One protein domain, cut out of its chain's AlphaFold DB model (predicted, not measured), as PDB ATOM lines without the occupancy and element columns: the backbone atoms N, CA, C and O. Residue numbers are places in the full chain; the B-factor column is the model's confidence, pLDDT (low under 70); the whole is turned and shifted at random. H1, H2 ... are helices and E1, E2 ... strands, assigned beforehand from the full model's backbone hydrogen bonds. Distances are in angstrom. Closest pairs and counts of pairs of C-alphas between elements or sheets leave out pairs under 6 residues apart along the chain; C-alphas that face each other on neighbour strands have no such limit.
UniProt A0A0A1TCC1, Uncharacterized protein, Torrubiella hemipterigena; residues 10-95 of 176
ATOM      1  N   ALA A  10      35.372  97.135  22.452       49.84
ATOM      2  CA  ALA A  10      35.776  95.738  22.248       49.84
ATOM      3  C   ALA A  10      36.834  95.225  23.249       49.84
ATOM      4  O   ALA A  10      36.938  94.020  23.459       49.84
ATOM      5  N   VAL A  11      37.600  96.118  23.887       53.69
ATOM      6  CA  VAL A  11      38.730  95.723  24.749       53.69
ATOM      7  C   VAL A  11      38.250  95.174  26.097       53.69
ATOM      8  O   VAL A  11      38.799  94.196  26.590       53.69
ATOM      9  N   ALA A  12      37.177  95.731  26.668       54.91
ATOM     10  CA  ALA A  12      36.685  95.327  27.989       54.91
ATOM     11  C   ALA A  12      36.191  93.870  28.037       54.91
ATOM     12  O   ALA A  12      36.412  93.176  29.025       54.91
ATOM     13  N   ALA A  13      35.557  93.387  26.962       54.91
ATOM     14  CA  ALA A  13      35.081  92.006  26.888       54.91
ATOM     15  C   ALA A  13      36.230  90.993  26.770       54.91
ATOM     16  O   ALA A  13      36.101  89.873  27.255       54.91
ATOM     17  N   LEU A  14      37.345  91.388  26.145       57.03
ATOM     18  CA  LEU A  14      38.537  90.550  26.053       57.03
ATOM     19  C   LEU A  14      39.252  90.491  27.409       57.03
ATOM     20  O   LEU A  14      39.506  89.406  27.910       57.03
ATOM     21  N   VAL A  15      39.461  91.644  28.056       61.47
ATOM     22  CA  VAL A  15      40.124  91.735  29.372       61.47
ATOM     23  C   VAL A  15      39.347  90.978  30.456       61.47
ATOM     24  O   VAL A  15      39.945  90.266  31.256       61.47
ATOM     25  N   ALA A  16      38.012  91.062  30.459       60.22
ATOM     26  CA  ALA A  16      37.184  90.296  31.393       60.22
ATOM     27  C   ALA A  16      37.252  88.776  31.147       60.22
ATOM     28  O   ALA A  16      37.113  87.990  32.086       60.22
ATOM     29  N   ALA A  17      37.468  88.351  29.900       61.19
ATOM     30  CA  ALA A  17      37.625  86.942  29.567       61.19
ATOM     31  C   ALA A  17      38.999  86.396  29.980       61.19
ATOM     32  O   ALA A  17      39.066  85.247  30.404       61.19
ATOM     33  N   GLU A  18      40.063  87.200  29.905       63.47
ATOM     34  CA  GLU A  18      41.403  86.783  30.343       63.47
ATOM     35  C   GLU A  18      41.482  86.608  31.865       63.47
ATOM     36  O   GLU A  18      41.990  85.593  32.337       63.47
ATOM     37  N   ASP A  19      40.900  87.538  32.629       73.44
ATOM     38  CA  ASP A  19      40.815  87.427  34.093       73.44
ATOM     39  C   ASP A  19      39.995  86.193  34.514       73.44
ATOM     40  O   ASP A  19      40.422  85.386  35.342       73.44
ATOM     41  N   SER A  20      38.868  85.964  33.830       77.88
ATOM     42  CA  SER A  20      38.040  84.775  34.048       77.88
ATOM     43  C   SER A  20      38.754  83.479  33.649       77.88
ATOM     44  O   SER A  20      38.557  82.454  34.292       77.88
ATOM     45  N   ALA A  21      39.579  83.488  32.597       81.25
ATOM     46  CA  ALA A  21      40.329  82.311  32.158       81.25
ATOM     47  C   ALA A  21      41.442  81.937  33.139       81.25
ATOM     48  O   ALA A  21      41.627  80.752  33.412       81.25
ATOM     49  N   ALA A  22      42.139  82.920  33.711       82.50
ATOM     50  CA  ALA A  22      43.171  82.678  34.714       82.50
ATOM     51  C   ALA A  22      42.612  81.971  35.963       82.50
ATOM     52  O   ALA A  22      43.262  81.078  36.522       82.50
ATOM     53  N   ASP A  23      41.396  82.326  36.389       87.62
ATOM     54  CA  ASP A  23      40.785  81.703  37.560       87.62
ATOM     55  C   ASP A  23      40.008  80.418  37.239       87.62
ATOM     56  O   ASP A  23      40.180  79.411  37.922       87.62
ATOM     57  N   LEU A  24      39.208  80.394  36.174       88.62
ATOM     58  CA  LEU A  24      38.308  79.272  35.897       88.62
ATOM     59  C   LEU A  24      38.983  78.134  35.125       88.62
ATOM     60  O   LEU A  24      38.715  76.967  35.404       88.62
ATOM     61  N   CYS A  25      39.887  78.430  34.187       92.62
ATOM     62  CA  CYS A  25      40.529  77.398  33.375       92.62
ATOM     63  C   CYS A  25      41.682  76.738  34.136       92.62
ATOM     64  O   CYS A  25      42.851  77.044  33.917       92.62
ATOM     65  N   LYS A  26      41.368  75.804  35.039       92.25
ATOM     66  CA  LYS A  26      42.391  74.998  35.731       92.25
ATOM     67  C   LYS A  26      42.864  73.807  34.891       92.25
ATOM     68  O   LYS A  26      43.934  73.257  35.146       92.25
ATOM     69  N   SER A  27      42.077  73.381  33.903       88.44
ATOM     70  CA  SER A  27      42.385  72.254  33.016       88.44
ATOM     71  C   SER A  27      41.720  72.423  31.646       88.44
ATOM     72  O   SER A  27      40.785  73.209  31.494       88.44
ATOM     73  N   ASP A  28      42.211  71.680  30.652       91.50
ATOM     74  CA  ASP A  28      41.606  71.605  29.316       91.50
ATOM     75  C   ASP A  28      40.209  70.952  29.353       91.50
ATOM     76  O   ASP A  28      39.899  70.161  30.250       91.50
ATOM     77  N   GLY A  29      39.349  71.309  28.395       88.00
ATOM     78  CA  GLY A  29      38.037  70.683  28.204       88.00
ATOM     79  C   GLY A  29      36.954  71.140  29.187       88.00
ATOM     80  O   GLY A  29      35.848  70.595  29.192       88.00
ATOM     81  N   GLN A  30      37.251  72.138  30.023       92.56
ATOM     82  CA  GLN A  30      36.268  72.798  30.879       92.56
ATOM     83  C   GLN A  30      35.554  73.916  30.120       92.56
ATOM     84  O   GLN A  30      36.146  74.617  29.293       92.56
ATOM     85  N   THR A  31      34.273  74.101  30.411       94.00
ATOM     86  CA  THR A  31      33.471  75.184  29.847       94.00
ATOM     87  C   THR A  31      32.692  75.899  30.941       94.00
ATOM     88  O   THR A  31      32.068  75.252  31.772       94.00
ATOM     89  N   PHE A  32      32.687  77.232  30.928       94.00
ATOM     90  CA  PHE A  32      32.043  78.041  31.971       94.00
ATOM     91  C   PHE A  32      31.152  79.131  31.385       94.00
ATOM     92  O   PHE A  32      31.456  79.675  30.320       94.00
ATOM     93  N   CYS A  33      30.087  79.502  32.097       93.25
ATOM     94  CA  CYS A  33      29.298  80.682  31.757       93.25
ATOM     95  C   CYS A  33      29.839  81.917  32.481       93.25
ATOM     96  O   CYS A  33      29.657  82.078  33.686       93.25
ATOM     97  N   ILE A  34      30.479  82.821  31.734       91.50
ATOM     98  CA  ILE A  34      31.039  84.071  32.287       91.50
ATOM     99  C   ILE A  34      30.124  85.284  32.063       91.50
ATOM    100  O   ILE A  34      30.279  86.314  32.711       91.50
ATOM    101  N   ALA A  35      29.137  85.157  31.173       88.81
ATOM    102  CA  ALA A  35      28.034  86.101  31.017       88.81
ATOM    103  C   ALA A  35      26.794  85.373  30.478       88.81
ATOM    104  O   ALA A  35      26.883  84.219  30.063       88.81
ATOM    105  N   SER A  36      25.648  86.061  30.426       86.81
ATOM    106  CA  SER A  36      24.370  85.468  30.010       86.81
ATOM    107  C   SER A  36      24.401  84.800  28.632       86.81
ATOM    108  O   SER A  36      23.667  83.845  28.420       86.81
ATOM    109  N   ASP A  37      25.235  85.270  27.702       90.31
ATOM    110  CA  ASP A  37      25.400  84.693  26.361       90.31
ATOM    111  C   ASP A  37      26.864  84.369  26.011       90.31
ATOM    112  O   ASP A  37      27.159  84.062  24.854       90.31
ATOM    113  N   ILE A  38      27.783  84.434  26.983       90.56
ATOM    114  CA  ILE A  38      29.202  84.117  26.777       90.56
ATOM    115  C   ILE A  38      29.556  82.801  27.452       90.56
ATOM    116  O   ILE A  38      29.498  82.682  28.677       90.56
ATOM    117  N   ILE A  39      30.027  81.866  26.634       92.69
ATOM    118  CA  ILE A  39      30.670  80.634  27.067       92.69
ATOM    119  C   ILE A  39      32.190  80.792  26.984       92.69
ATOM    120  O   ILE A  39      32.723  81.199  25.955       92.69
ATOM    121  N   LEU A  40      32.898  80.465  28.056       93.88
ATOM    122  CA  LEU A  40      34.352  80.363  28.084       93.88
ATOM    123  C   LEU A  40      34.739  78.904  27.852       93.88
ATOM    124  O   LEU A  40      34.301  78.039  28.604       93.88
ATOM    125  N   ARG A  41      35.535  78.623  26.817       93.81
ATOM    126  CA  ARG A  41      36.045  77.275  26.519       93.81
ATOM    127  C   ARG A  41      37.521  77.201  26.876       93.81
ATOM    128  O   ARG A  41      38.320  77.887  26.247       93.81
ATOM    129  N   CYS A  42      37.868  76.393  27.865       93.81
ATOM    130  CA  CYS A  42      39.243  76.234  28.313       93.81
ATOM    131  C   CYS A  42      39.990  75.261  27.402       93.81
ATOM    132  O   CYS A  42      39.558  74.122  27.228       93.81
ATOM    133  N   SER A  43      41.108  75.718  26.838       91.69
ATOM    134  CA  SER A  43      42.031  74.910  26.027       91.69
ATOM    135  C   SER A  43      43.318  74.540  26.783       91.69
ATOM    136  O   SER A  43      44.282  74.030  26.210       91.69
ATOM    137  N   GLY A  44      43.375  74.872  28.075       89.75
ATOM    138  CA  GLY A  44      44.504  74.596  28.950       89.75
ATOM    139  C   GLY A  44      44.497  75.467  30.210       89.75
ATOM    140  O   GLY A  44      43.608  76.303  30.386       89.75
ATOM    141  N   PRO A  45      45.485  75.287  31.104       90.81
ATOM    142  CA  PRO A  45      45.600  76.073  32.329       90.81
ATOM    143  C   PRO A  45      45.779  77.565  32.027       90.81
ATOM    144  O   PRO A  45      46.732  77.952  31.353       90.81
ATOM    145  N   GLY A  46      44.865  78.401  32.518       87.38
ATOM    146  CA  GLY A  46      44.851  79.849  32.298       87.38
ATOM    147  C   GLY A  46      44.513  80.279  30.868       87.38
ATOM    148  O   GLY A  46      44.536  81.472  30.578       87.38
ATOM    149  N   VAL A  47      44.199  79.337  29.971       89.56
ATOM    150  CA  VAL A  47      43.897  79.623  28.566       89.56
ATOM    151  C   VAL A  47      42.444  79.276  28.294       89.56
ATOM    152  O   VAL A  47      42.041  78.112  28.311       89.56
ATOM    153  N   GLY A  48      41.655  80.308  28.020       90.50
ATOM    154  CA  GLY A  48      40.247  80.175  27.693       90.50
ATOM    155  C   GLY A  48      39.867  81.072  26.530       90.50
ATOM    156  O   GLY A  48      40.322  82.208  26.430       90.50
ATOM    157  N   GLN A  49      39.008  80.561  25.653       91.88
ATOM    158  CA  GLN A  49      38.482  81.316  24.530       91.88
ATOM    159  C   GLN A  49      37.006  81.654  24.769       91.88
ATOM    160  O   GLN A  49      36.171  80.742  24.820       91.88
ATOM    161  N   PRO A  50      36.656  82.944  24.925       90.69
ATOM    162  CA  PRO A  50      35.266  83.354  25.027       90.69
ATOM    163  C   PRO A  50      34.567  83.196  23.672       90.69
ATOM    164  O   PRO A  50      35.099  83.552  22.619       90.69
ATOM    165  N   GLY A  51      33.339  82.693  23.699       90.56
ATOM    166  CA  GLY A  51      32.468  82.551  22.543       90.56
ATOM    167  C   GLY A  51      31.055  83.025  22.863       90.56
ATOM    168  O   GLY A  51      30.560  82.841  23.969       90.56
ATOM    169  N   ARG A  52      30.386  83.631  21.881       90.81
ATOM    170  CA  ARG A  52      28.986  84.064  21.998       90.81
ATOM    171  C   ARG A  52      28.054  82.903  21.634       90.81
ATOM    172  O   ARG A  52      28.182  82.335  20.551       90.81
ATOM    173  N   CYS A  53      27.084  82.571  22.478       91.00
ATOM    174  CA  CYS A  53      26.145  81.477  22.212       91.00
ATOM    175  C   CYS A  53      25.173  81.781  21.067       91.00
ATOM    176  O   CYS A  53      24.882  80.902  20.258       91.00
ATOM    177  N   THR A  54      24.727  83.032  20.941       88.06
ATOM    178  CA  THR A  54      23.781  83.454  19.893       88.06
ATOM    179  C   THR A  54      24.260  83.149  18.461       88.06
ATOM    180  O   THR A  54      23.523  82.485  17.732       88.06
ATOM    181  N   PRO A  55      25.474  83.545  18.022       85.69
ATOM    182  CA  PRO A  55      25.960  83.180  16.691       85.69
ATOM    183  C   PRO A  55      26.239  81.678  16.549       85.69
ATOM    184  O   PRO A  55      25.992  81.130  15.476       85.69
ATOM    185  N   ASN A  56      26.676  80.999  17.616       81.56
ATOM    186  CA  ASN A  56      26.937  79.554  17.591       81.56
ATOM    187  C   ASN A  56      25.662  78.727  17.360       81.56
ATOM    188  O   ASN A  56      25.715  77.702  16.691       81.56
ATOM    189  N   LEU A  57      24.514  79.185  17.873       84.38
ATOM    190  CA  LEU A  57      23.209  78.531  17.711       84.38
ATOM    191  C   LEU A  57      22.297  79.255  16.711       84.38
ATOM    192  O   LEU A  57      21.072  79.093  16.728       84.38
ATOM    193  N   SER A  58      22.870  80.062  15.820       78.31
ATOM    194  CA  SER A  58      22.110  80.799  14.803       78.31
ATOM    195  C   SER A  58      21.398  79.870  13.811       78.31
ATOM    196  O   SER A  58      20.281  80.177  13.392       78.31
ATOM    197  N   GLY A  59      22.002  78.715  13.509       74.56
ATOM    198  CA  GLY A  59      21.417  77.646  12.693       74.56
ATOM    199  C   GLY A  59      20.494  76.684  13.451       74.56
ATOM    200  O   GLY A  59      19.801  75.891  12.819       74.56
ATOM    201  N   SER A  60      20.452  76.749  14.788       73.81
ATOM    202  CA  SER A  60      19.558  75.915  15.600       73.81
ATOM    203  C   SER A  60      18.127  76.443  15.546       73.81
ATOM    204  O   SER A  60      17.912  77.655  15.546       73.81
ATOM    205  N   PHE A  61      17.142  75.546  15.535       67.69
ATOM    206  CA  PHE A  61      15.725  75.907  15.463       67.69
ATOM    207  C   PHE A  61      15.226  76.582  16.759       67.69
ATOM    208  O   PHE A  61      15.558  76.113  17.849       67.69
ATOM    209  N   PRO A  62      14.390  77.637  16.672       67.38
ATOM    210  CA  PRO A  62      14.015  78.391  15.469       67.38
ATOM    211  C   PRO A  62      15.201  79.206  14.922       67.38
ATOM    212  O   PRO A  62      15.987  79.707  15.722       67.38
ATOM    213  N   PRO A  63      15.369  79.352  13.594       70.00
ATOM    214  CA  PRO A  63      16.469  80.131  13.029       70.00
ATOM    215  C   PRO A  63      16.407  81.586  13.510       70.00
ATOM    216  O   PRO A  63      15.346  82.209  13.517       70.00
ATOM    217  N   GLY A  64      17.555  82.129  13.923       66.06
ATOM    218  CA  GLY A  64      17.610  83.421  14.618       66.06
ATOM    219  C   GLY A  64      17.141  83.356  16.079       66.06
ATOM    220  O   GLY A  64      16.867  82.288  16.613       66.06
ATOM    221  N   GLY A  65      17.104  84.492  16.771       75.81
ATOM    222  CA  GLY A  65      16.772  84.550  18.201       75.81
ATOM    223  C   GLY A  65      17.986  84.454  19.128       75.81
ATOM    224  O   GLY A  65      19.099  84.149  18.703       75.81
ATOM    225  N   LEU A  66      17.760  84.780  20.400       81.56
ATOM    226  CA  LEU A  66      18.804  84.840  21.421       81.56
ATOM    227  C   LEU A  66      19.095  83.441  21.964       81.56
ATOM    228  O   LEU A  66      18.172  82.670  22.222       81.56
ATOM    229  N   ALA A  67      20.378  83.139  22.146       89.06
ATOM    230  CA  ALA A  67      20.823  81.971  22.893       89.06
ATOM    231  C   ALA A  67      21.570  82.416  24.147       89.06
ATOM    232  O   ALA A  67      22.346  83.378  24.111       89.06
ATOM    233  N   SER A  68      21.341  81.691  25.231       90.50
ATOM    234  CA  SER A  68      21.970  81.885  26.531       90.50
ATOM    235  C   SER A  68      23.087  80.869  26.750       90.50
ATOM    236  O   SER A  68      23.177  79.845  26.074       90.50
ATOM    237  N   CYS A  69      23.972  81.167  27.692       92.31
ATOM    238  CA  CYS A  69      24.870  80.184  28.270       92.31
ATOM    239  C   CYS A  69      24.164  79.513  29.453       92.31
ATOM    240  O   CYS A  69      23.649  80.200  30.335       92.31
ATOM    241  N   TYR A  70      24.142  78.184  29.458       92.69
ATOM    242  CA  TYR A  70      23.596  77.364  30.530       92.69
ATOM    243  C   TYR A  70      24.712  76.585  31.227       92.69
ATOM    244  O   TYR A  70      25.553  75.973  30.570       92.69
ATOM    245  N   GLU A  71      24.682  76.568  32.557       91.62
ATOM    246  CA  GLU A  71      25.561  75.772  33.412       91.62
ATOM    247  C   GLU A  71      24.718  75.204  34.560       91.62
ATOM    248  O   GLU A  71      23.905  75.928  35.142       91.62
ATOM    249  N   ALA A  72      24.871  73.910  34.861       85.75
ATOM    250  CA  ALA A  72      24.047  73.234  35.867       85.75
ATOM    251  C   ALA A  72      24.254  73.829  37.271       85.75
ATOM    252  O   ALA A  72      23.281  74.172  37.948       85.75
ATOM    253  N   ALA A  73      25.512  74.022  37.671       86.56
ATOM    254  CA  ALA A  73      25.894  74.888  38.772       86.56
ATOM    255  C   ALA A  73      27.118  75.726  38.395       86.56
ATOM    256  O   ALA A  73      27.944  75.350  37.569       86.56
ATOM    257  N   LYS A  74      27.221  76.905  39.008       84.62
ATOM    258  CA  LYS A  74      28.287  77.858  38.711       84.62
ATOM    259  C   LYS A  74      29.644  77.286  39.129       84.62
ATOM    260  O   LYS A  74      29.873  77.103  40.323       84.62
ATOM    261  N   GLY A  75      30.544  77.096  38.168       85.50
ATOM    262  CA  GLY A  75      31.894  76.587  38.412       85.50
ATOM    263  C   GLY A  75      32.037  75.073  38.245       85.50
ATOM    264  O   GLY A  75      33.110  74.550  38.534       85.50
ATOM    265  N   ASP A  76      31.013  74.372  37.748       88.25
ATOM    266  CA  ASP A  76      31.096  72.932  37.461       88.25
ATOM    267  C   ASP A  76      31.977  72.628  36.238       88.25
ATOM    268  O   ASP A  76      32.372  71.482  36.006       88.25
ATOM    269  N   GLY A  77      32.276  73.639  35.414       89.50
ATOM    270  CA  GLY A  77      33.101  73.467  34.216       89.50
ATOM    271  C   GLY A  77      32.396  72.674  33.116       89.50
ATOM    272  O   GLY A  77      33.061  72.075  32.264       89.50
ATOM    273  N   LYS A  78      31.055  72.649  33.154       90.06
ATOM    274  CA  LYS A  78      30.156  71.981  32.201       90.06
ATOM    275  C   LYS A  78      29.080  72.942  31.696       90.06
ATOM    276  O   LYS A  78      27.884  72.677  31.798       90.06
ATOM    277  N   ALA A  79      29.515  74.068  31.143       93.50
ATOM    278  CA  ALA A  79      28.640  75.003  30.456       93.50
ATOM    279  C   ALA A  79      28.388  74.599  28.996       93.50
ATOM    280  O   ALA A  79      29.278  74.096  28.305       93.50
ATOM    281  N   ALA A  80      27.193  74.891  28.499       93.69
ATOM    282  CA  ALA A  80      26.812  74.717  27.105       93.69
ATOM    283  C   ALA A  80      25.881  75.848  26.659       93.69
ATOM    284  O   ALA A  80      25.277  76.542  27.472       93.69
ATOM    285  N   CYS A  81      25.769  76.053  25.350       93.38
ATOM    286  CA  CYS A  81      24.831  77.037  24.828       93.38
ATOM    287  C   CYS A  81      23.416  76.459  24.819       93.38
ATOM    288  O   CYS A  81      23.195  75.338  24.359       93.38
ATOM    289  N   GLU A  82      22.463  77.246  25.290       91.56
ATOM    290  CA  GLU A  82      21.055  76.903  25.352       91.56
ATOM    291  C   GLU A  82      20.255  77.816  24.431       91.56
ATOM    292  O   GLU A  82      20.465  79.032  24.369       91.56
ATOM    293  N   LYS A  83      19.316  77.226  23.702       89.00
ATOM    294  CA  LYS A  83      18.341  77.970  22.923       89.00
ATOM    295  C   LYS A  83      16.995  77.284  23.015       89.00
ATOM    296  O   LYS A  83      16.879  76.099  22.725       89.00
ATOM    297  N   ASN A  84      15.971  78.053  23.376       86.44
ATOM    298  CA  ASN A  84      14.597  77.563  23.457       86.44
ATOM    299  C   ASN A  84      14.461  76.302  24.336       86.44
ATOM    300  O   ASN A  84      13.834  75.325  23.926       86.44
ATOM    301  N   CYS A  85      15.098  76.310  25.511       88.06
ATOM    302  CA  CYS A  85      15.160  75.187  26.448       88.06
ATOM    303  C   CYS A  85      15.919  73.955  25.951       88.06
ATOM    304  O   CYS A  85      15.886  72.925  26.617       88.06
ATOM    305  N   ILE A  86      16.620  74.031  24.819       88.69
ATOM    306  CA  ILE A  86      17.488  72.962  24.324       88.69
ATOM    307  C   ILE A  86      18.931  73.343  24.628       88.69
ATOM    308  O   ILE A  86      19.453  74.325  24.095       88.69
ATOM    309  N   VAL A  87      19.579  72.552  25.475       91.88
ATOM    310  CA  VAL A  87      20.995  72.684  25.805       91.88
ATOM    311  C   VAL A  87      21.794  71.879  24.790       91.88
ATOM    312  O   VAL A  87      21.724  70.651  24.749       91.88
ATOM    313  N   HIS A  88      22.582  72.574  23.976       89.88
ATOM    314  CA  HIS A  88      23.472  71.977  22.984       89.88
ATOM    315  C   HIS A  88      24.795  71.537  23.627       89.88
ATOM    316  O   HIS A  88      25.868  72.056  23.309       89.88
ATOM    317  N   ALA A  89      24.688  70.609  24.577       88.81
ATOM    318  CA  ALA A  89      25.801  69.851  25.139       88.81
ATOM    319  C   ALA A  89      26.012  68.544  24.350       88.81
ATOM    320  O   ALA A  89      25.291  68.267  23.391       88.81
ATOM    321  N   ASP A  90      26.995  67.745  24.759       85.25
ATOM    322  CA  ASP A  90      27.175  66.375  24.278       85.25
ATOM    323  C   ASP A  90      26.865  65.396  25.430       85.25
ATOM    324  O   ASP A  90      27.639  65.347  26.392       85.25
ATOM    325  N   PRO A  91      25.723  64.676  25.410       86.44
ATOM    326  CA  PRO A  91      24.624  64.748  24.438       86.44
ATOM    327  C   PRO A  91      23.707  65.973  24.631       86.44
ATOM    328  O   PRO A  91      23.630  66.563  25.709       86.44
ATOM    329  N   VAL A  92      22.958  66.324  23.581       89.06
ATOM    330  CA  VAL A  92      21.953  67.402  23.605       89.06
ATOM    331  C   VAL A  92      20.755  66.977  24.455       89.06
ATOM    332  O   VAL A  92      20.270  65.852  24.323       89.06
ATOM    333  N   PHE A  93      20.230  67.878  25.286       90.06
ATOM    334  CA  PHE A  93      19.049  67.608  26.112       90.06
ATOM    335  C   PHE A  93      18.144  68.835  26.254       90.06
ATOM    336  O   PHE A  93      18.562  69.971  26.027       90.06
ATOM    337  N   THR A  94      16.893  68.598  26.647       90.19
ATOM    338  CA  THR A  94      15.903  69.654  26.886       90.19
ATOM    339  C   THR A  94      15.766  69.908  28.382       90.19
ATOM    340  O   THR A  94      15.614  68.970  29.167       90.19
ATOM    341  N   LEU A  95      15.812  71.174  28.783       87.62
ATOM    342  CA  LEU A  95      15.578  71.596  30.158       87.62
ATOM    343  C   LEU A  95      14.107  71.392  30.548       87.62
ATOM    344  O   LEU A  95      13.215  71.617  29.726       87.62
TER     345      LEU A  95
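Overview. This is residues 10 to 95 of the 176 residues of an uncharacterized protein of Torrubiella hemipterigena (UniProt A0A0A1TCC1). Two small three-stranded antiparallel sheets, E1 E2 E3 and E4 E5 E6, stand partly face to face as a skewed sandwich, and the helix H1 packs on one face of the first sheet. The short helix H2 and a long loop, residues 57 to 67, join the two sheets. You have 86 printed residues here with two named helices and six named strands, in the order H1 E1 E2 E3 H2 E4 E5 E6, of mixed class. The whole is compact, with a radius of gyration of the C-alphas of 12.6 A and spans of 35 by 29 by 18 A.

Along the chain. Find C-alpha 10 at (35.776, 95.738, 22.248); from there H1 runs through residues 10 to 24, 21.5 A long. Next come E1, residues 31 to 35, 12.3 A, E2, residues 38 to 44, 18.2 A, and E3, residues 47 to 52, 16.9 A. C-alpha 53 at (26.145, 81.477, 22.212) opens H2, residues 53 to 56, 5.1 A. Then find E4, residues 68 to 71, 9.9 A, E5, residues 79 to 83, 13.1 A, and E6, residues 86 to 88, 6.2 A, which ends at C-alpha 88, (23.472, 71.977, 22.984).

Arrangement. H1 is on the sheet E1 E2 E3, and the C-alphas of Ala 21 and Gly 48 are the closest of H1 and E3, 5.0 A apart. In H1, 10 of 11 O i to N i+4 pairs are within hydrogen-bond range, while the other helix, of four residues, is too short for such a pair. E1 E2 E3 is a meander, each strand the antiparallel neighbour of the one before; look at N 32 and O 40, 2.9 A, in the hairpin E1 and E2, and N 41 and O 49, 3.0 A, in the hairpin E2 and E3. E4 E5 E6 is a second meander, with N 70 and O 80 at 2.8 A and N 88 and O 81 at 2.9 A. Between the sheets, whose best planes are 44 degrees apart, the closest C-alphas of E1 and E5 are those of Phe 32 and Ala 79, 4.8 A. H2 only grazes the sheet E4 E5 E6; its closest C-alphas to E5 are those of Cys 53 and Cys 81, 5.3 A. H1 and H2 are apart.

Size, cuts and confidence. The two C-alphas farthest apart are those of Pro 45 and Pro 62, 35.9 A. The printed part has no cut, and the link from H2 to E4 is long, with 11 residues. Mean pLDDT of the printed part is 84.1; look for values under 70 at residues 10 to 18, 61 to 62 and 64.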